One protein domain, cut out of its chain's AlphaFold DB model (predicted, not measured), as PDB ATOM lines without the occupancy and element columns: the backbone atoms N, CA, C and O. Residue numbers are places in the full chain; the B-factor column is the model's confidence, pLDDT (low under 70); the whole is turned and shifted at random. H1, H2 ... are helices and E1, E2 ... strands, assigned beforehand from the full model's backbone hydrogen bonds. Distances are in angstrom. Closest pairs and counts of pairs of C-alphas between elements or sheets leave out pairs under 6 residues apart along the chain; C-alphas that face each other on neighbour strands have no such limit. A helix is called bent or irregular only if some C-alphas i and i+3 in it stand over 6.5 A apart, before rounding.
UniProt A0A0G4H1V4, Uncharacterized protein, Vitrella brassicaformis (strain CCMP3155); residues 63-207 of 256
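What this domain is: This is residues 63 to 207 of the 256 residues of an uncharacterized protein of Vitrella brassicaformis (strain CCMP3155) (UniProt A0A0G4H1V4). Two helical hairpins, H4 with H5 and H2b with H3, run along the long axis and meet at few points; H1 packs on H5, and H2a turns off at one end. Residues 148 to 152 of H4 stick out. The 145 printed residues, mostly helix, run H1 H2 H3 E1 H4 H5. The whole is compact, radius of gyration of the C-alphas 16.2 A, yet elongated, 53 by 29 by 24 A.

Where its parts are: Find C-alpha 148 at (-63.868, -75.073, 64.883); from there H4, residues 148 to 181, runs 49.1 A, with a kink of 29 degrees near residue 161. H5 is residues 189 to 200, ending at (-55.793, -58.422, 83.016). H2, residues 83 to 111, was assigned as one helix by its hydrogen bonds but is bent, C-alphas 93 and 96 being 7.9 A apart: H2a is 83 to 93, H2b 96 to 111. H3, residues 113 to 130, 26.9 A, is irregular: C-alphas 114 and 117 are 7.5 A apart. H1 is residues 63 to 79, 25.6 A; E1 is 136 to 138.

How they stand to each other: H4 and H5 form a hairpin, tilt 14 degrees, closest C-alphas Ala 176 and Pro 189, 4.3 A. H2b, H3 and H4 form a bundle, helices side by side. H2b and H3 are a hairpin, closest C-alphas Ala 106 and Gly 119, 4.3 A. H4 only just touches H2b (Pro 98 to His 172, 7.2 A) and H3 (Asn 118 to Thr 157, 7.5 A), 3 pairs of C-alphas within 8 A each. H1 touches H5 with residues 68 to 75 alone, closest C-alphas Ile 68 and Lys 194, 6.2 A. H2a is close to but not clearly touching H3. E1 pairs with no named strand; its residues 137 to 138 pair antiparallel with 206 to 207. Every O i to N i+4 pair is within hydrogen-bond range in H2a, H2b and H5; H1 has 10 of 13, H3 11 of 14, H4 29 of 30.

The domain as a whole: The C-alphas of Met 148 and Ile 183 are farthest apart, 53.2 A. The printed part has no cut and no long link. Its mean pLDDT is 73.3; 49 residues are under 70, among them 63 to 84 and 134 to 146.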
ATOM      1  N   PRO A  63     -57.795 -67.079  95.540       54.69
ATOM      2  CA  PRO A  63     -56.971 -65.986  96.058       54.69
ATOM      3  C   PRO A  63     -57.334 -64.630  95.443       54.69
ATOM      4  O   PRO A  63     -57.231 -63.620  96.122       54.69
ATOM      5  N   LEU A  64     -57.826 -64.591  94.199       55.94
ATOM      6  CA  LEU A  64     -58.108 -63.327  93.512       55.94
ATOM      7  C   LEU A  64     -59.309 -62.590  94.123       55.94
ATOM      8  O   LEU A  64     -59.226 -61.391  94.372       55.94
ATOM      9  N   ARG A  65     -60.392 -63.318  94.444       56.97
ATOM     10  CA  ARG A  65     -61.536 -62.749  95.182       56.97
ATOM     11  C   ARG A  65     -61.109 -62.238  96.560       56.97
ATOM     12  O   ARG A  65     -61.507 -61.150  96.941       56.97
ATOM     13  N   PHE A  66     -60.269 -62.992  97.270       57.94
ATOM     14  CA  PHE A  66     -59.781 -62.606  98.597       57.94
ATOM     15  C   PHE A  66     -58.922 -61.331  98.557       57.94
ATOM     16  O   PHE A  66     -59.128 -60.431  99.363       57.94
ATOM     17  N   VAL A  67     -58.018 -61.218  97.576       62.31
ATOM     18  CA  VAL A  67     -57.169 -60.031  97.384       62.31
ATOM     19  C   VAL A  67     -58.011 -58.802  97.039       62.31
ATOM     20  O   VAL A  67     -57.880 -57.777  97.697       62.31
ATOM     21  N   ILE A  68     -58.925 -58.901  96.068       63.66
ATOM     22  CA  ILE A  68     -59.777 -57.767  95.669       63.66
ATOM     23  C   ILE A  68     -60.653 -57.300  96.841       63.66
ATOM     24  O   ILE A  68     -60.766 -56.100  97.082       63.66
ATOM     25  N   GLN A  69     -61.215 -58.242  97.601       59.84
ATOM     26  CA  GLN A  69     -62.123 -57.958  98.711       59.84
ATOM     27  C   GLN A  69     -61.401 -57.379  99.942       59.84
ATOM     28  O   GLN A  69     -61.974 -56.549 100.642       59.84
ATOM     29  N   HIS A  70     -60.139 -57.746 100.193       57.22
ATOM     30  CA  HIS A  70     -59.323 -57.107 101.236       57.22
ATOM     31  C   HIS A  70     -58.835 -55.709 100.843       57.22
ATOM     32  O   HIS A  70     -58.911 -54.808 101.674       57.22
ATOM     33  N   LEU A  71     -58.449 -55.471  99.580       59.34
ATOM     34  CA  LEU A  71     -58.109 -54.112  99.131       59.34
ATOM     35  C   LEU A  71     -59.312 -53.140  99.204       59.34
ATOM     36  O   LEU A  71     -59.125 -51.924  99.169       59.34
ATOM     37  N   ASP A  72     -60.554 -53.638  99.228       58.00
ATOM     38  CA  ASP A  72     -61.784 -52.826  99.305       58.00
ATOM     39  C   ASP A  72     -62.208 -52.453 100.721       58.00
ATOM     40  O   ASP A  72     -62.758 -51.372 100.957       58.00
ATOM     41  N   TYR A  73     -61.864 -53.311 101.676       55.16
ATOM     42  CA  TYR A  73     -62.194 -53.115 103.077       55.16
ATOM     43  C   TYR A  73     -61.340 -52.014 103.727       55.16
ATOM     44  O   TYR A  73     -61.878 -51.188 104.462       55.16
ATOM     45  N   ASP A  74     -60.045 -51.930 103.398       53.41
ATOM     46  CA  ASP A  74     -59.133 -50.932 103.986       53.41
ATOM     47  C   ASP A  74     -59.481 -49.485 103.596       53.41
ATOM     48  O   ASP A  74     -59.363 -48.572 104.414       53.41
ATOM     49  N   PHE A  75     -59.963 -49.262 102.369       54.38
ATOM     50  CA  PHE A  75     -60.271 -47.916 101.878       54.38
ATOM     51  C   PHE A  75     -61.539 -47.337 102.513       54.38
ATOM     52  O   PHE A  75     -61.540 -46.232 103.055       54.38
ATOM     53  N   THR A  76     -62.625 -48.112 102.499       53.59
ATOM     54  CA  THR A  76     -63.925 -47.675 103.027       53.59
ATOM     55  C   THR A  76     -63.847 -47.368 104.529       53.59
ATOM     56  O   THR A  76     -64.527 -46.466 105.017       53.59
ATOM     57  N   HIS A  77     -62.971 -48.070 105.257       50.94
ATOM     58  CA  HIS A  77     -62.805 -47.911 106.699       50.94
ATOM     59  C   HIS A  77     -61.903 -46.730 107.100       50.94
ATOM     60  O   HIS A  77     -62.105 -46.160 108.171       50.94
ATOM     61  N   GLN A  78     -60.935 -46.336 106.260       56.28
ATOM     62  CA  GLN A  78     -60.044 -45.196 106.534       56.28
ATOM     63  C   GLN A  78     -60.704 -43.840 106.251       56.28
ATOM     64  O   GLN A  78     -60.371 -42.853 106.902       56.28
ATOM     65  N   CYS A  79     -61.654 -43.770 105.310       55.12
ATOM     66  CA  CYS A  79     -62.254 -42.497 104.901       55.12
ATOM     67  C   CYS A  79     -63.522 -42.117 105.683       55.12
ATOM     68  O   CYS A  79     -63.894 -40.949 105.680       55.12
ATOM     69  N   GLY A  80     -64.248 -43.072 106.280       58.56
ATOM     70  CA  GLY A  80     -65.539 -42.819 106.952       58.56
ATOM     71  C   GLY A  80     -66.634 -42.181 106.069       58.56
ATOM     72  O   GLY A  80     -67.692 -41.796 106.564       58.56
ATOM     73  N   CYS A  81     -66.396 -42.044 104.761       62.94
ATOM     74  CA  CYS A  81     -67.255 -41.337 103.817       62.94
ATOM     75  C   CYS A  81     -68.328 -42.271 103.244       62.94
ATOM     76  O   CYS A  81     -68.051 -43.421 102.902       62.94
ATOM     77  N   ARG A  82     -69.559 -41.767 103.071       68.56
ATOM     78  CA  ARG A  82     -70.624 -42.506 102.369       68.56
ATOM     79  C   ARG A  82     -70.191 -42.819 100.918       68.56
ATOM     80  O   ARG A  82     -69.594 -41.943 100.288       68.56
ATOM     81  N   PRO A  83     -70.577 -43.970 100.327       67.81
ATOM     82  CA  PRO A  83     -70.171 -44.377  98.970       67.81
ATOM     83  C   PRO A  83     -70.429 -43.328  97.873       67.81
ATOM     84  O   PRO A  83     -69.657 -43.210  96.922       67.81
ATOM     85  N   ARG A  84     -71.489 -42.517  98.024       68.94
ATOM     86  CA  ARG A  84     -71.838 -41.434  97.088       68.94
ATOM     87  C   ARG A  84     -70.801 -40.300  97.055       68.94
ATOM     88  O   ARG A  84     -70.523 -39.782  95.979       68.94
ATOM     89  N   GLN A  85     -70.193 -39.966  98.195       73.19
ATOM     90  CA  GLN A  85     -69.197 -38.888  98.300       73.19
ATOM     91  C   GLN A  85     -67.861 -39.305  97.668       73.19
ATOM     92  O   GLN A  85     -67.265 -38.560  96.893       73.19
ATOM     93  N   CYS A  86     -67.431 -40.549  97.906       72.81
ATOM     94  CA  CYS A  86     -66.213 -41.097  97.300       72.81
ATOM     95  C   CYS A  86     -66.304 -41.164  95.769       72.81
ATOM     96  O   CYS A  86     -65.308 -40.945  95.083       72.81
ATOM     97  N   ARG A  87     -67.503 -41.417  95.221       75.50
ATOM     98  CA  ARG A  87     -67.745 -41.424  93.770       75.50
ATOM     99  C   ARG A  87     -67.479 -40.056  93.136       75.50
ATOM    100  O   ARG A  87     -66.842 -39.996  92.091       75.50
ATOM    101  N   GLN A  88     -67.950 -38.973  93.749       77.44
ATOM    102  CA  GLN A  88     -67.781 -37.620  93.206       77.44
ATOM    103  C   GLN A  88     -66.312 -37.192  93.209       77.44
ATOM    104  O   GLN A  88     -65.806 -36.718  92.193       77.44
ATOM    105  N   VAL A  89     -65.607 -37.436  94.317       78.19
ATOM    106  CA  VAL A  89     -64.168 -37.156  94.415       78.19
ATOM    107  C   VAL A  89     -63.390 -37.989  93.397       78.19
ATOM    108  O   VAL A  89     -62.538 -37.458  92.694       78.19
ATOM    109  N   TRP A  90     -63.722 -39.273  93.250       78.50
ATOM    110  CA  TRP A  90     -63.084 -40.150  92.268       78.50
ATOM    111  C   TRP A  90     -63.210 -39.629  90.834       78.50
ATOM    112  O   TRP A  90     -62.207 -39.561  90.126       78.50
ATOM    113  N   ILE A  91     -64.412 -39.230  90.413       79.44
ATOM    114  CA  ILE A  91     -64.654 -38.729  89.052       79.44
ATOM    115  C   ILE A  91     -63.814 -37.477  88.767       79.44
ATOM    116  O   ILE A  91     -63.215 -37.393  87.697       79.44
ATOM    117  N   MET A  92     -63.727 -36.551  89.727       78.44
ATOM    118  CA  MET A  92     -62.972 -35.302  89.571       78.44
ATOM    119  C   MET A  92     -61.458 -35.511  89.597       78.44
ATOM    120  O   MET A  92     -60.725 -34.827  88.888       78.44
ATOM    121  N   VAL A  93     -60.986 -36.434  90.434       73.38
ATOM    122  CA  VAL A  93     -59.560 -36.581  90.721       73.38
ATOM    123  C   VAL A  93     -58.879 -37.502  89.714       73.38
ATOM    124  O   VAL A  93     -57.804 -37.166  89.236       73.38
ATOM    125  N   GLY A  94     -59.482 -38.636  89.343       73.25
ATOM    126  CA  GLY A  94     -58.735 -39.634  88.565       73.25
ATOM    127  C   GLY A  94     -59.535 -40.703  87.832       73.25
ATOM    128  O   GLY A  94     -58.937 -41.465  87.079       73.25
ATOM    129  N   GLY A  95     -60.856 -40.766  87.994       79.19
ATOM    130  CA  GLY A  95     -61.711 -41.757  87.336       79.19
ATOM    131  C   GLY A  95     -61.977 -41.479  85.856       79.19
ATOM    132  O   GLY A  95     -62.207 -42.412  85.087       79.19
ATOM    133  N   PHE A  96     -61.905 -40.214  85.430       82.56
ATOM    134  CA  PHE A  96     -62.188 -39.818  84.047       82.56
ATOM    135  C   PHE A  96     -61.121 -40.294  83.045       82.56
ATOM    136  O   PHE A  96     -61.454 -40.752  81.954       82.56
ATOM    137  N   LEU A  97     -59.839 -40.238  83.423       83.81
ATOM    138  CA  LEU A  97     -58.720 -40.679  82.579       83.81
ATOM    139  C   LEU A  97     -58.786 -42.172  82.192       83.81
ATOM    140  O   LEU A  97     -58.740 -42.473  81.003       83.81
ATOM    141  N   PRO A  98     -58.913 -43.134  83.125       81.88
ATOM    142  CA  PRO A  98     -59.039 -44.541  82.758       81.88
ATOM    143  C   PRO A  98     -60.354 -44.829  82.020       81.88
ATOM    144  O   PRO A  98     -60.371 -45.670  81.125       81.88
ATOM    145  N   ALA A  99     -61.443 -44.120  82.337       84.88
ATOM    146  CA  ALA A  99     -62.714 -44.279  81.634       84.88
ATOM    147  C   ALA A  99     -62.632 -43.863  80.157       84.88
ATOM    148  O   ALA A  99     -63.115 -44.591  79.292       84.88
ATOM    149  N   SER A 100     -61.984 -42.735  79.851       84.81
ATOM    150  CA  SER A 100     -61.817 -42.276  78.469       84.81
ATOM    151  C   SER A 100     -60.950 -43.233  77.648       84.81
ATOM    152  O   SER A 100     -61.304 -43.549  76.512       84.81
ATOM    153  N   VAL A 101     -59.888 -43.796  78.239       86.38
ATOM    154  CA  VAL A 101     -59.069 -44.849  77.608       86.38
ATOM    155  C   VAL A 101     -59.925 -46.061  77.233       86.38
ATOM    156  O   VAL A 101     -59.801 -46.573  76.121       86.38
ATOM    157  N   TRP A 102     -60.828 -46.499  78.114       83.88
ATOM    158  CA  TRP A 102     -61.729 -47.620  77.839       83.88
ATOM    159  C   TRP A 102     -62.816 -47.315  76.804       83.88
ATOM    160  O   TRP A 102     -63.196 -48.208  76.050       83.88
ATOM    161  N   ILE A 103     -63.300 -46.077  76.727       86.06
ATOM    162  CA  ILE A 103     -64.256 -45.665  75.689       86.06
ATOM    163  C   ILE A 103     -63.571 -45.667  74.321       86.06
ATOM    164  O   ILE A 103     -64.088 -46.260  73.377       86.06
ATOM    165  N   ILE A 104     -62.375 -45.082  74.219       87.50
ATOM    166  CA  ILE A 104     -61.591 -45.062  72.976       87.50
ATOM    167  C   ILE A 104     -61.246 -46.494  72.544       87.50
ATOM    168  O   ILE A 104     -61.431 -46.859  71.384       87.50
ATOM    169  N   ALA A 105     -60.823 -47.336  73.491       83.12
ATOM    170  CA  ALA A 105     -60.619 -48.766  73.286       83.12
ATOM    171  C   ALA A 105     -61.844 -49.461  72.689       83.12
ATOM    172  O   ALA A 105     -61.742 -50.208  71.714       83.12
ATOM    173  N   ALA A 106     -63.004 -49.220  73.300       84.62
ATOM    174  CA  ALA A 106     -64.253 -49.835  72.908       84.62
ATOM    175  C   ALA A 106     -64.654 -49.393  71.501       84.62
ATOM    176  O   ALA A 106     -65.022 -50.250  70.705       84.62
ATOM    177  N   MET A 107     -64.498 -48.108  71.162       86.94
ATOM    178  CA  MET A 107     -64.748 -47.590  69.813       86.94
ATOM    179  C   MET A 107     -63.846 -48.259  68.769       86.94
ATOM    180  O   MET A 107     -64.347 -48.737  67.754       86.94
ATOM    181  N   ILE A 108     -62.541 -48.380  69.034       86.06
ATOM    182  CA  ILE A 108     -61.591 -49.045  68.123       86.06
ATOM    183  C   ILE A 108     -61.968 -50.521  67.915       86.06
ATOM    184  O   ILE A 108     -61.979 -51.018  66.786       86.06
ATOM    185  N   LEU A 109     -62.318 -51.229  68.991       79.69
ATOM    186  CA  LEU A 109     -62.734 -52.631  68.916       79.69
ATOM    187  C   LEU A 109     -64.095 -52.801  68.235       79.69
ATOM    188  O   LEU A 109     -64.294 -53.791  67.537       79.69
ATOM    189  N   HIS A 110     -65.007 -51.838  68.371       84.06
ATOM    190  CA  HIS A 110     -66.315 -51.881  67.716       84.06
ATOM    191  C   HIS A 110     -66.227 -51.700  66.198       84.06
ATOM    192  O   HIS A 110     -67.035 -52.272  65.468       84.06
ATOM    193  N   LEU A 111     -65.236 -50.936  65.722       82.25
ATOM    194  CA  LEU A 111     -64.950 -50.780  64.292       82.25
ATOM    195  C   LEU A 111     -64.420 -52.075  63.657       82.25
ATOM    196  O   LEU A 111     -64.519 -52.262  62.446       82.25
ATOM    197  N   SER A 112     -63.887 -52.994  64.462       80.75
ATOM    198  CA  SER A 112     -63.443 -54.304  63.992       80.75
ATOM    199  C   SER A 112     -64.620 -55.280  63.931       80.75
ATOM    200  O   SER A 112     -65.276 -55.525  64.940       80.75
ATOM    201  N   ILE A 113     -64.835 -55.935  62.784       75.50
ATOM    202  CA  ILE A 113     -65.872 -56.981  62.633       75.50
ATOM    203  C   ILE A 113     -65.680 -58.097  63.678       75.50
ATOM    204  O   ILE A 113     -66.640 -58.539  64.301       75.50
ATOM    205  N   ILE A 114     -64.426 -58.488  63.934       73.94
ATOM    206  CA  ILE A 114     -64.045 -59.503  64.935       73.94
ATOM    207  C   ILE A 114     -64.108 -58.944  66.374       73.94
ATOM    208  O   ILE A 114     -64.184 -59.691  67.342       73.94
ATOM    209  N   GLY A 115     -64.066 -57.620  66.548       72.06
ATOM    210  CA  GLY A 115     -63.960 -56.970  67.856       72.06
ATOM    211  C   GLY A 115     -65.293 -56.582  68.497       72.06
ATOM    212  O   GLY A 115     -65.292 -56.202  69.667       72.06
ATOM    213  N   ARG A 116     -66.423 -56.708  67.789       77.69
ATOM    214  CA  ARG A 116     -67.751 -56.259  68.250       77.69
ATOM    215  C   ARG A 116     -68.132 -56.791  69.642       77.69
ATOM    216  O   ARG A 116     -68.558 -56.023  70.503       77.69
ATOM    217  N   GLU A 117     -67.911 -58.077  69.892       74.75
ATOM    218  CA  GLU A 117     -68.199 -58.747  71.174       74.75
ATOM    219  C   GLU A 117     -67.232 -58.364  72.309       74.75
ATOM    220  O   GLU A 117     -67.593 -58.380  73.488       74.75
ATOM    221  N   ASN A 118     -66.003 -57.976  71.964       74.12
ATOM    222  CA  ASN A 118     -65.018 -57.486  72.927       74.12
ATOM    223  C   ASN A 118     -65.251 -56.006  73.255       74.12
ATOM    224  O   ASN A 118     -65.109 -55.608  74.408       74.12
ATOM    225  N   GLY A 119     -65.681 -55.207  72.275       78.38
ATOM    226  CA  GLY A 119     -65.993 -53.788  72.449       78.38
ATOM    227  C   GLY A 119     -67.124 -53.554  73.452       78.38
ATOM    228  O   GLY A 119     -67.001 -52.689  74.316       78.38
ATOM    229  N   GLN A 120     -68.183 -54.374  73.420       80.12
ATOM    230  CA  GLN A 120     -69.273 -54.307  74.407       80.12
ATOM    231  C   GLN A 120     -68.774 -54.516  75.848       80.12
ATOM    232  O   GLN A 120     -69.179 -53.802  76.765       80.12
ATOM    233  N   LYS A 121     -67.827 -55.438  76.055       80.56
ATOM    234  CA  LYS A 121     -67.221 -55.696  77.374       80.56
ATOM    235  C   LYS A 121     -66.322 -54.543  77.830       80.56
ATOM    236  O   LYS A 121     -66.271 -54.239  79.019       80.56
ATOM    237  N   CYS A 122     -65.651 -53.861  76.901       79.50
ATOM    238  CA  CYS A 122     -64.872 -52.659  77.203       79.50
ATOM    239  C   CYS A 122     -65.752 -51.484  77.655       79.50
ATOM    240  O   CYS A 122     -65.359 -50.775  78.578       79.50
ATOM    241  N   PHE A 123     -66.955 -51.313  77.094       81.56
ATOM    242  CA  PHE A 123     -67.916 -50.313  77.584       81.56
ATOM    243  C   PHE A 123     -68.390 -50.605  79.016       81.56
ATOM    244  O   PHE A 123     -68.480 -49.693  79.844       81.56
ATOM    245  N   ALA A 124     -68.613 -51.879  79.350       81.38
ATOM    246  CA  ALA A 124     -68.911 -52.273  80.727       81.38
ATOM    247  C   ALA A 124     -67.745 -51.930  81.675       81.38
ATOM    248  O   ALA A 124     -67.958 -51.351  82.741       81.38
ATOM    249  N   MET A 125     -66.500 -52.192  81.259       80.50
ATOM    250  CA  MET A 125     -65.306 -51.830  82.035       80.50
ATOM    251  C   MET A 125     -65.132 -50.315  82.185       80.50
ATOM    252  O   MET A 125     -64.802 -49.862  83.279       80.50
ATOM    253  N   ALA A 126     -65.433 -49.522  81.150       83.50
ATOM    254  CA  ALA A 126     -65.434 -48.059  81.238       83.50
ATOM    255  C   ALA A 126     -66.376 -47.560  82.345       83.50
ATOM    256  O   ALA A 126     -66.027 -46.672  83.125       83.50
ATOM    257  N   THR A 127     -67.550 -48.184  82.461       82.31
ATOM    258  CA  THR A 127     -68.553 -47.820  83.468       82.31
ATOM    259  C   THR A 127     -68.088 -48.156  84.889       82.31
ATOM    260  O   THR A 127     -68.265 -47.350  85.803       82.31
ATOM    261  N   ILE A 128     -67.409 -49.293  85.081       81.56
ATOM    262  CA  ILE A 128     -66.797 -49.668  86.370       81.56
ATOM    263  C   ILE A 128     -65.630 -48.744  86.719       81.56
ATOM    264  O   ILE A 128     -65.460 -48.373  87.876       81.56
ATOM    265  N   SER A 129     -64.835 -48.329  85.729       83.44
ATOM    266  CA  SER A 129     -63.760 -47.358  85.939       83.44
ATOM    267  C   SER A 129     -64.292 -45.997  86.402       83.44
ATOM    268  O   SER A 129     -63.646 -45.353  87.226       83.44
ATOM    269  N   LEU A 130     -65.479 -45.577  85.948       81.44
ATOM    270  CA  LEU A 130     -66.154 -44.367  86.444       81.44
ATOM    271  C   LEU A 130     -66.753 -44.552  87.843       81.44
ATOM    272  O   LEU A 130     -66.786 -43.606  88.633       81.44
ATOM    273  N   ARG A 131     -67.250 -45.753  88.153       78.06
ATOM    274  CA  ARG A 131     -67.949 -46.066  89.407       78.06
ATOM    275  C   ARG A 131     -67.348 -47.313  90.067       78.06
ATOM    276  O   ARG A 131     -67.980 -48.367  90.055       78.06
ATOM    277  N   PRO A 132     -66.162 -47.212  90.692       70.88
ATOM    278  CA  PRO A 132     -65.529 -48.368  91.324       70.88
ATOM    279  C   PRO A 132     -66.233 -48.791  92.623       70.88
ATOM    280  O   PRO A 132     -66.113 -49.937  93.044       70.88
ATOM    281  N   PHE A 133     -66.979 -47.882  93.262       71.38
ATOM    282  CA  PHE A 133     -67.643 -48.125  94.545       71.38
ATOM    283  C   PHE A 133     -69.093 -48.588  94.359       71.38
ATOM    284  O   PHE A 133     -69.892 -47.896  93.719       71.38
ATOM    285  N   GLY A 134     -69.436 -49.724  94.980       62.09
ATOM    286  CA  GLY A 134     -70.792 -50.290  94.993       62.09
ATOM    287  C   GLY A 134     -71.083 -51.317  93.893       62.09
ATOM    288  O   GLY A 134     -72.205 -51.804  93.810       62.09
ATOM    289  N   VAL A 135     -70.095 -51.677  93.064       63.38
ATOM    290  CA  VAL A 135     -70.261 -52.694  92.015       63.38
ATOM    291  C   VAL A 135     -69.901 -54.074  92.560       63.38
ATOM    292  O   VAL A 135     -68.792 -54.293  93.042       63.38
ATOM    293  N   GLN A 136     -70.828 -55.026  92.445       63.94
ATOM    294  CA  GLN A 136     -70.564 -56.432  92.743       63.94
ATOM    295  C   GLN A 136     -70.076 -57.142  91.479       63.94
ATOM    296  O   GLN A 136     -70.747 -57.152  90.450       63.94
ATOM    297  N   ILE A 137     -68.885 -57.734  91.558       66.12
ATOM    298  CA  ILE A 137     -68.250 -58.423  90.434       66.12
ATOM    299  C   ILE A 137     -68.553 -59.918  90.544       66.12
ATOM    300  O   ILE A 137     -67.963 -60.630  91.368       66.12
ATOM    301  N   GLU A 138     -69.474 -60.411  89.713       67.38
ATOM    302  CA  GLU A 138     -69.778 -61.836  89.637       67.38
ATOM    303  C   GLU A 138     -68.926 -62.527  88.562       67.38
ATOM    304  O   GLU A 138     -68.817 -62.100  87.414       67.38
ATOM    305  N   TYR A 139     -68.270 -63.618  88.956       62.75
ATOM    306  CA  TYR A 139     -67.374 -64.367  88.079       62.75
ATOM    307  C   TYR A 139     -68.131 -65.553  87.490       62.75
ATOM    308  O   TYR A 139     -68.391 -66.520  88.214       62.75
ATOM    309  N   HIS A 140     -68.434 -65.496  86.195       57.94
ATOM    310  CA  HIS A 140     -69.026 -66.604  85.457       57.94
ATOM    311  C   HIS A 140     -67.989 -67.192  84.497       57.94
ATOM    312  O   HIS A 140     -67.442 -66.495  83.645       57.94
ATOM    313  N   SER A 141     -67.696 -68.486  84.636       58.09
ATOM    314  CA  SER A 141     -66.814 -69.187  83.701       58.09
ATOM    315  C   SER A 141     -67.615 -69.592  82.471       58.09
ATOM    316  O   SER A 141     -68.411 -70.533  82.541       58.09
ATOM    317  N   VAL A 142     -67.405 -68.908  81.351       59.88
ATOM    318  CA  VAL A 142     -67.983 -69.323  80.071       59.88
ATOM    319  C   VAL A 142     -67.177 -70.517  79.559       59.88
ATOM    320  O   VAL A 142     -66.008 -70.389  79.202       59.88
ATOM    321  N   VAL A 143     -67.789 -71.702  79.556       60.38
ATOM    322  CA  VAL A 143     -67.208 -72.897  78.934       60.38
ATOM    323  C   VAL A 143     -67.596 -72.873  77.462       60.38
ATOM    324  O   VAL A 143     -68.731 -73.195  77.119       60.38
ATOM    325  N   VAL A 144     -66.674 -72.458  76.595       64.94
ATOM    326  CA  VAL A 144     -66.880 -72.517  75.143       64.94
ATOM    327  C   VAL A 144     -66.649 -73.966  74.687       64.94
ATOM    328  O   VAL A 144     -65.580 -74.513  74.981       64.94
ATOM    329  N   PRO A 145     -67.620 -74.625  74.028       67.75
ATOM    330  CA  PRO A 145     -67.412 -75.953  73.462       67.75
ATOM    331  C   PRO A 145     -66.317 -75.916  72.373       67.75
ATOM    332  O   PRO A 145     -66.187 -74.911  71.666       67.75
ATOM    333  N   PRO A 146     -65.482 -76.968  72.260       65.44
ATOM    334  CA  PRO A 146     -64.357 -77.024  71.330       65.44
ATOM    335  C   PRO A 146     -64.835 -77.292  69.896       65.44
ATOM    336  O   PRO A 146     -64.595 -78.351  69.322       65.44
ATOM    337  N   ASP A 147     -65.509 -76.307  69.316       76.38
ATOM    338  CA  ASP A 147     -65.931 -76.312  67.923       76.38
ATOM    339  C   ASP A 147     -64.897 -75.527  67.089       76.38
ATOM    340  O   ASP A 147     -64.190 -74.652  67.609       76.38
ATOM    341  N   MET A 148     -64.807 -75.784  65.778       61.84
ATOM    342  CA  MET A 148     -63.868 -75.073  64.883       61.84
ATOM    343  C   MET A 148     -64.096 -73.549  64.889       61.84
ATOM    344  O   MET A 148     -63.141 -72.774  64.843       61.84
ATOM    345  N   CYS A 149     -65.353 -73.116  65.035       67.50
ATOM    346  CA  CYS A 149     -65.719 -71.706  65.185       67.50
ATOM    347  C   CYS A 149     -65.302 -71.148  66.564       67.50
ATOM    348  O   CYS A 149     -64.726 -70.065  66.653       67.50
ATOM    349  N   GLY A 150     -65.493 -71.929  67.635       69.88
ATOM    350  CA  GLY A 150     -65.128 -71.540  69.000       69.88
ATOM    351  C   GLY A 150     -63.621 -71.384  69.206       69.88
ATOM    352  O   GLY A 150     -63.184 -70.485  69.919       69.88
ATOM    353  N   THR A 151     -62.808 -72.200  68.529       71.62
ATOM    354  CA  THR A 151     -61.340 -72.121  68.625       71.62
ATOM    355  C   THR A 151     -60.797 -70.860  67.951       71.62
ATOM    356  O   THR A 151     -59.925 -70.194  68.507       71.62
ATOM    357  N   LEU A 152     -61.335 -70.476  66.788       70.19
ATOM    358  CA  LEU A 152     -60.892 -69.277  66.070       70.19
ATOM    359  C   LEU A 152     -61.269 -67.989  66.820       70.19
ATOM    360  O   LEU A 152     -60.440 -67.088  66.940       70.19
ATOM    361  N   VAL A 153     -62.471 -67.949  67.403       72.69
ATOM    362  CA  VAL A 153     -62.912 -66.872  68.308       72.69
ATOM    363  C   VAL A 153     -62.058 -66.835  69.581       72.69
ATOM    364  O   VAL A 153     -61.659 -65.768  70.042       72.69
ATOM    365  N   PHE A 154     -61.692 -67.991  70.140       75.44
ATOM    366  CA  PHE A 154     -60.817 -68.056  71.312       75.44
ATOM    367  C   PHE A 154     -59.412 -67.502  71.027       75.44
ATOM    368  O   PHE A 154     -58.879 -66.737  71.826       75.44
ATOM    369  N   TYR A 155     -58.813 -67.835  69.880       77.00
ATOM    370  CA  TYR A 155     -57.495 -67.312  69.506       77.00
ATOM    371  C   TYR A 155     -57.526 -65.813  69.195       77.00
ATOM    372  O   TYR A 155     -56.658 -65.079  69.672       77.00
ATOM    373  N   SER A 156     -58.520 -65.332  68.442       69.19
ATOM    374  CA  SER A 156     -58.624 -63.907  68.100       69.19
ATOM    375  C   SER A 156     -58.862 -63.043  69.343       69.19
ATOM    376  O   SER A 156     -58.198 -62.021  69.530       69.19
ATOM    377  N   THR A 157     -59.728 -63.494  70.254       71.56
ATOM    378  CA  THR A 157     -59.962 -62.831  71.544       71.56
ATOM    379  C   THR A 157     -58.735 -62.911  72.454       71.56
ATOM    380  O   THR A 157     -58.416 -61.922  73.109       71.56
ATOM    381  N   ALA A 158     -57.998 -64.027  72.472       76.31
ATOM    382  CA  ALA A 158     -56.780 -64.169  73.272       76.31
ATOM    383  C   ALA A 158     -55.660 -63.215  72.828       76.31
ATOM    384  O   ALA A 158     -55.007 -62.614  73.683       76.31
ATOM    385  N   VAL A 159     -55.460 -63.028  71.519       76.06
ATOM    386  CA  VAL A 159     -54.439 -62.110  70.981       76.06
ATOM    387  C   VAL A 159     -54.794 -60.655  71.293       76.06
ATOM    388  O   VAL A 159     -53.962 -59.919  71.826       76.06
ATOM    389  N   ILE A 160     -56.045 -60.254  71.040       72.25
ATOM    390  CA  ILE A 160     -56.529 -58.899  71.344       72.25
ATOM    391  C   ILE A 160     -56.454 -58.636  72.852       72.25
ATOM    392  O   ILE A 160     -55.944 -57.601  73.272       72.25
ATOM    393  N   LYS A 161     -56.882 -59.592  73.682       71.19
ATOM    394  CA  LYS A 161     -56.789 -59.516  75.147       71.19
ATOM    395  C   LYS A 161     -55.350 -59.384  75.632       71.19
ATOM    396  O   LYS A 161     -55.093 -58.580  76.521       71.19
ATOM    397  N   GLY A 162     -54.430 -60.172  75.082       75.31
ATOM    398  CA  GLY A 162     -53.028 -60.159  75.486       75.31
ATOM    399  C   GLY A 162     -52.380 -58.803  75.229       75.31
ATOM    400  O   GLY A 162     -51.767 -58.240  76.128       75.31
ATOM    401  N   ILE A 163     -52.567 -58.247  74.033       78.25
ATOM    402  CA  ILE A 163     -51.940 -56.975  73.649       78.25
ATOM    403  C   ILE A 163     -52.661 -55.800  74.315       78.25
ATOM    404  O   ILE A 163     -52.044 -54.986  75.001       78.25
ATOM    405  N   PHE A 164     -53.981 -55.729  74.153       76.31
ATOM    406  CA  PHE A 164     -54.771 -54.587  74.592       76.31
ATOM    407  C   PHE A 164     -54.979 -54.571  76.113       76.31
ATOM    408  O   PHE A 164     -54.823 -53.536  76.759       76.31
ATOM    409  N   GLY A 165     -55.261 -55.730  76.712       77.69
ATOM    410  CA  GLY A 165     -55.442 -55.861  78.158       77.69
ATOM    411  C   GLY A 165     -54.161 -55.564  78.939       77.69
ATOM    412  O   GLY A 165     -54.217 -54.849  79.936       77.69
ATOM    413  N   CYS A 166     -52.995 -56.028  78.473       80.12
ATOM    414  CA  CYS A 166     -51.726 -55.699  79.134       80.12
ATOM    415  C   CYS A 166     -51.396 -54.206  79.033       80.12
ATOM    416  O   CYS A 166     -50.937 -53.622  80.014       80.12
ATOM    417  N   LEU A 167     -51.666 -53.575  77.886       83.69
ATOM    418  CA  LEU A 167     -51.436 -52.144  77.695       83.69
ATOM    419  C   LEU A 167     -52.306 -51.306  78.639       83.69
ATOM    420  O   LEU A 167     -51.799 -50.432  79.341       83.69
ATOM    421  N   VAL A 168     -53.602 -51.611  78.732       81.12
ATOM    422  CA  VAL A 168     -54.508 -50.891  79.637       81.12
ATOM    423  C   VAL A 168     -54.190 -51.182  81.109       81.12
ATOM    424  O   VAL A 168     -54.272 -50.277  81.942       81.12
ATOM    425  N   ALA A 169     -53.765 -52.401  81.451       83.12
ATOM    426  CA  ALA A 169     -53.311 -52.731  82.803       83.12
ATOM    427  C   ALA A 169     -52.043 -51.949  83.185       83.12
ATOM    428  O   ALA A 169     -51.947 -51.445  84.305       83.12
ATOM    429  N   ALA A 170     -51.106 -51.783  82.247       85.06
ATOM    430  CA  ALA A 170     -49.915 -50.962  82.444       85.06
ATOM    431  C   ALA A 170     -50.276 -49.488  82.682       85.06
ATOM    432  O   ALA A 170     -49.722 -48.874  83.589       85.06
ATOM    433  N   ILE A 171     -51.254 -48.935  81.950       85.69
ATOM    434  CA  ILE A 171     -51.766 -47.574  82.198       85.69
ATOM    435  C   ILE A 171     -52.299 -47.446  83.631       85.69
ATOM    436  O   ILE A 171     -51.964 -46.489  84.325       85.69
ATOM    437  N   HIS A 172     -53.080 -48.418  84.112       84.81
ATOM    438  CA  HIS A 172     -53.590 -48.396  85.488       84.81
ATOM    439  C   HIS A 172     -52.468 -48.500  86.529       84.81
ATOM    440  O   HIS A 172     -52.538 -47.833  87.558       84.81
ATOM    441  N   LEU A 173     -51.422 -49.285  86.258       86.44
ATOM    442  CA  LEU A 173     -50.255 -49.392  87.133       86.44
ATOM    443  C   LEU A 173     -49.450 -48.084  87.181       86.44
ATOM    444  O   LEU A 173     -49.041 -47.654  88.257       86.44
ATOM    445  N   LEU A 174     -49.266 -47.429  86.032       86.94
ATOM    446  CA  LEU A 174     -48.603 -46.128  85.944       86.94
ATOM    447  C   LEU A 174     -49.401 -45.043  86.671       86.94
ATOM    448  O   LEU A 174     -48.817 -44.269  87.423       86.94
ATOM    449  N   LEU A 175     -50.729 -45.017  86.514       84.62
ATOM    450  CA  LEU A 175     -51.598 -44.104  87.263       84.62
ATOM    451  C   LEU A 175     -51.554 -44.399  88.766       84.62
ATOM    452  O   LEU A 175     -51.452 -43.465  89.557       84.62
ATOM    453  N   ALA A 176     -51.572 -45.670  89.175       84.00
ATOM    454  CA  ALA A 176     -51.431 -46.044  90.583       84.00
ATOM    455  C   ALA A 176     -50.107 -45.536  91.174       84.00
ATOM    456  O   ALA A 176     -50.097 -45.006  92.283       84.00
ATOM    457  N   LEU A 177     -49.007 -45.662  90.425       86.56
ATOM    458  CA  LEU A 177     -47.694 -45.172  90.835       86.56
ATOM    459  C   LEU A 177     -47.645 -43.639  90.885       86.56
ATOM    460  O   LEU A 177     -47.104 -43.079  91.834       86.56
ATOM    461  N   LEU A 178     -48.247 -42.959  89.908       85.81
ATOM    462  CA  LEU A 178     -48.336 -41.500  89.882       85.81
ATOM    463  C   LEU A 178     -49.093 -40.971  91.109       85.81
ATOM    464  O   LEU A 178     -48.596 -40.083  91.800       85.81
ATOM    465  N   TRP A 179     -50.243 -41.570  91.431       82.38
ATOM    466  CA  TRP A 179     -51.023 -41.211  92.617       82.38
ATOM    467  C   TRP A 179     -50.312 -41.554  93.928       82.38
ATOM    468  O   TRP A 179     -50.486 -40.840  94.911       82.38
ATOM    469  N   LEU A 180     -49.477 -42.596  93.949       82.62
ATOM    470  CA  LEU A 180     -48.659 -42.938  95.115       82.62
ATOM    471  C   LEU A 180     -47.576 -41.881  95.391       82.62
ATOM    472  O   LEU A 180     -47.264 -41.613  96.548       82.62
ATOM    473  N   ILE A 181     -47.014 -41.278  94.339       84.25
ATOM    474  CA  ILE A 181     -45.993 -40.224  94.454       84.25
ATOM    475  C   ILE A 181     -46.621 -38.901  94.917       84.25
ATOM    476  O   ILE A 181     -45.992 -38.125  95.637       84.25
ATOM    477  N   THR A 182     -47.872 -38.628  94.543       81.69
ATOM    478  CA  THR A 182     -48.585 -37.439  95.021       81.69
ATOM    479  C   THR A 182     -49.059 -37.629  96.467       81.69
ATOM    480  O   THR A 182     -49.853 -38.521  96.745       81.69
ATOM    481  N   ILE A 183     -48.647 -36.757  97.396       72.88
ATOM    482  CA  ILE A 183     -49.077 -36.802  98.816       72.88
ATOM    483  C   ILE A 183     -50.612 -36.716  98.955       72.88
ATOM    484  O   ILE A 183     -51.199 -37.349  99.827       72.88
ATOM    485  N   VAL A 184     -51.278 -35.990  98.051       68.81
ATOM    486  CA  VAL A 184     -52.751 -35.870  97.972       68.81
ATOM    487  C   VAL A 184     -53.415 -37.167  97.467       68.81
ATOM    488  O   VAL A 184     -54.615 -37.372  97.627       68.81
ATOM    489  N   GLY A 185     -52.629 -38.060  96.863       65.81
ATOM    490  CA  GLY A 185     -53.088 -39.211  96.102       65.81
ATOM    491  C   GLY A 185     -53.148 -40.541  96.830       65.81
ATOM    492  O   GLY A 185     -53.807 -41.441  96.330       65.81
ATOM    493  N   ILE A 186     -52.528 -40.666  98.007       69.25
ATOM    494  CA  ILE A 186     -52.454 -41.886  98.840       69.25
ATOM    495  C   ILE A 186     -53.752 -42.731  98.898       69.25
ATOM    496  O   ILE A 186     -53.642 -43.958  98.862       69.25
ATOM    497  N   PRO A 187     -54.974 -42.159  98.950       70.50
ATOM    498  CA  PRO A 187     -56.211 -42.949  98.895       70.50
ATOM    499  C   PRO A 187     -56.460 -43.737  97.582       70.50
ATOM    500  O   PRO A 187     -57.054 -44.816  97.600       70.50
ATOM    501  N   PHE A 188     -56.017 -43.230  96.430       73.31
ATOM    502  CA  PHE A 188     -56.431 -43.692  95.094       73.31
ATOM    503  C   PHE A 188     -55.666 -44.885  94.470       73.31
ATOM    504  O   PHE A 188     -56.284 -45.612  93.681       73.31
ATOM    505  N   PRO A 189     -54.382 -45.168  94.790       78.50
ATOM    506  CA  PRO A 189     -53.625 -46.283  94.226       78.50
ATOM    507  C   PRO A 189     -54.318 -47.629  94.401       78.50
ATOM    508  O   PRO A 189     -54.331 -48.441  93.480       78.50
ATOM    509  N   SER A 190     -54.952 -47.849  95.555       76.38
ATOM    510  CA  SER A 190     -55.674 -49.089  95.861       76.38
ATOM    511  C   SER A 190     -56.779 -49.388  94.836       76.38
ATOM    512  O   SER A 190     -56.966 -50.537  94.435       76.38
ATOM    513  N   THR A 191     -57.464 -48.352  94.348       81.62
ATOM    514  CA  THR A 191     -58.542 -48.464  93.358       81.62
ATOM    515  C   THR A 191     -57.984 -48.738  91.963       81.62
ATOM    516  O   THR A 191     -58.469 -49.633  91.269       81.62
ATOM    517  N   HIS A 192     -56.908 -48.050  91.572       83.38
ATOM    518  CA  HIS A 192     -56.230 -48.314  90.299       83.38
ATOM    519  C   HIS A 192     -55.613 -49.715  90.241       83.38
ATOM    520  O   HIS A 192     -55.687 -50.361  89.198       83.38
ATOM    521  N   LEU A 193     -55.074 -50.224  91.353       82.25
ATOM    522  CA  LEU A 193     -54.544 -51.585  91.434       82.25
ATOM    523  C   LEU A 193     -55.650 -52.638  91.284       82.25
ATOM    524  O   LEU A 193     -55.482 -53.578  90.510       82.25
ATOM    525  N   LYS A 194     -56.809 -52.467  91.941       78.75
ATOM    526  CA  LYS A 194     -57.972 -53.359  91.741       78.75
ATOM    527  C   LYS A 194     -58.409 -53.396  90.280       78.75
ATOM    528  O   LYS A 194     -58.609 -54.477  89.728       78.75
ATOM    529  N   LEU A 195     -58.534 -52.223  89.661       82.06
ATOM    530  CA  LEU A 195     -58.900 -52.108  88.254       82.06
ATOM    531  C   LEU A 195     -57.838 -52.753  87.360       82.06
ATOM    532  O   LEU A 195     -58.205 -53.518  86.479       82.06
ATOM    533  N   ALA A 196     -56.542 -52.557  87.626       82.25
ATOM    534  CA  ALA A 196     -55.461 -53.206  86.882       82.25
ATOM    535  C   ALA A 196     -55.585 -54.739  86.903       82.25
ATOM    536  O   ALA A 196     -55.499 -55.382  85.856       82.25
ATOM    537  N   PHE A 197     -55.866 -55.331  88.069       78.19
ATOM    538  CA  PHE A 197     -56.113 -56.773  88.175       78.19
ATOM    539  C   PHE A 197     -57.375 -57.214  87.423       78.19
ATOM    540  O   PHE A 197     -57.389 -58.297  86.834       78.19
ATOM    541  N   LEU A 198     -58.417 -56.378  87.401       77.31
ATOM    542  CA  LEU A 198     -59.647 -56.634  86.654       77.31
ATOM    543  C   LEU A 198     -59.409 -56.616  85.133       77.31
ATOM    544  O   LEU A 198     -59.893 -57.495  84.421       77.31
ATOM    545  N   VAL A 199     -58.605 -55.663  84.648       76.19
ATOM    546  CA  VAL A 199     -58.257 -55.473  83.228       76.19
ATOM    547  C   VAL A 199     -57.488 -56.665  82.661       76.19
ATOM    548  O   VAL A 199     -57.722 -57.066  81.523       76.19
ATOM    549  N   VAL A 200     -56.573 -57.246  83.440       72.88
ATOM    550  CA  VAL A 200     -55.793 -58.422  83.016       72.88
ATOM    551  C   VAL A 200     -56.703 -59.642  82.824       72.88
ATOM    552  O   VAL A 200     -56.411 -60.530  82.015       72.88
ATOM    553  N   TRP A 201     -57.852 -59.679  83.508       67.56
ATOM    554  CA  TRP A 201     -58.778 -60.808  83.463       67.56
ATOM    555  C   TRP A 201     -60.255 -60.427  83.220       67.56
ATOM    556  O   TRP A 201     -61.120 -60.828  83.994       67.56
ATOM    557  N   PRO A 202     -60.616 -59.750  82.112       57.69
ATOM    558  CA  PRO A 202     -61.935 -59.135  81.976       57.69
ATOM    559  C   PRO A 202     -63.036 -60.080  81.457       57.69
ATOM    560  O   PRO A 202     -64.201 -59.711  81.462       57.69
ATOM    561  N   PHE A 203     -62.704 -61.295  80.997       55.88
ATOM    562  CA  PHE A 203     -63.632 -62.122  80.199       55.88
ATOM    563  C   PHE A 203     -64.315 -63.278  80.937       55.88
ATOM    564  O   PHE A 203     -65.269 -63.835  80.410       55.88
ATOM    565  N   ASP A 204     -63.864 -63.621  82.144       57.56
ATOM    566  CA  ASP A 204     -64.568 -64.579  83.020       57.56
ATOM    567  C   ASP A 204     -65.462 -63.849  84.038       57.56
ATOM    568  O   ASP A 204     -65.713 -64.336  85.144       57.56
ATOM    569  N   ILE A 205     -65.839 -62.613  83.710       58.44
ATOM    570  CA  ILE A 205     -66.460 -61.672  84.628       58.44
ATOM    571  C   ILE A 205     -67.684 -61.085  83.942       58.44
ATOM    572  O   ILE A 205     -67.577 -60.413  82.920       58.44
ATOM    573  N   SER A 206     -68.848 -61.358  84.517       57.78
ATOM    574  CA  SER A 206     -70.089 -60.678  84.181       57.78
ATOM    575  C   SER A 206     -70.273 -59.555  85.188       57.78
ATOM    576  O   SER A 206     -70.336 -59.789  86.395       57.78
ATOM    577  N   VAL A 207     -70.324 -58.327  84.693       59.50
ATOM    578  CA  VAL A 207     -70.489 -57.152  85.541       59.50
ATOM    579  C   VAL A 207     -71.963 -56.797  85.522       59.50
ATOM    580  O   VAL A 207     -72.456 -56.228  84.555       59.50
TER     581      VAL A 207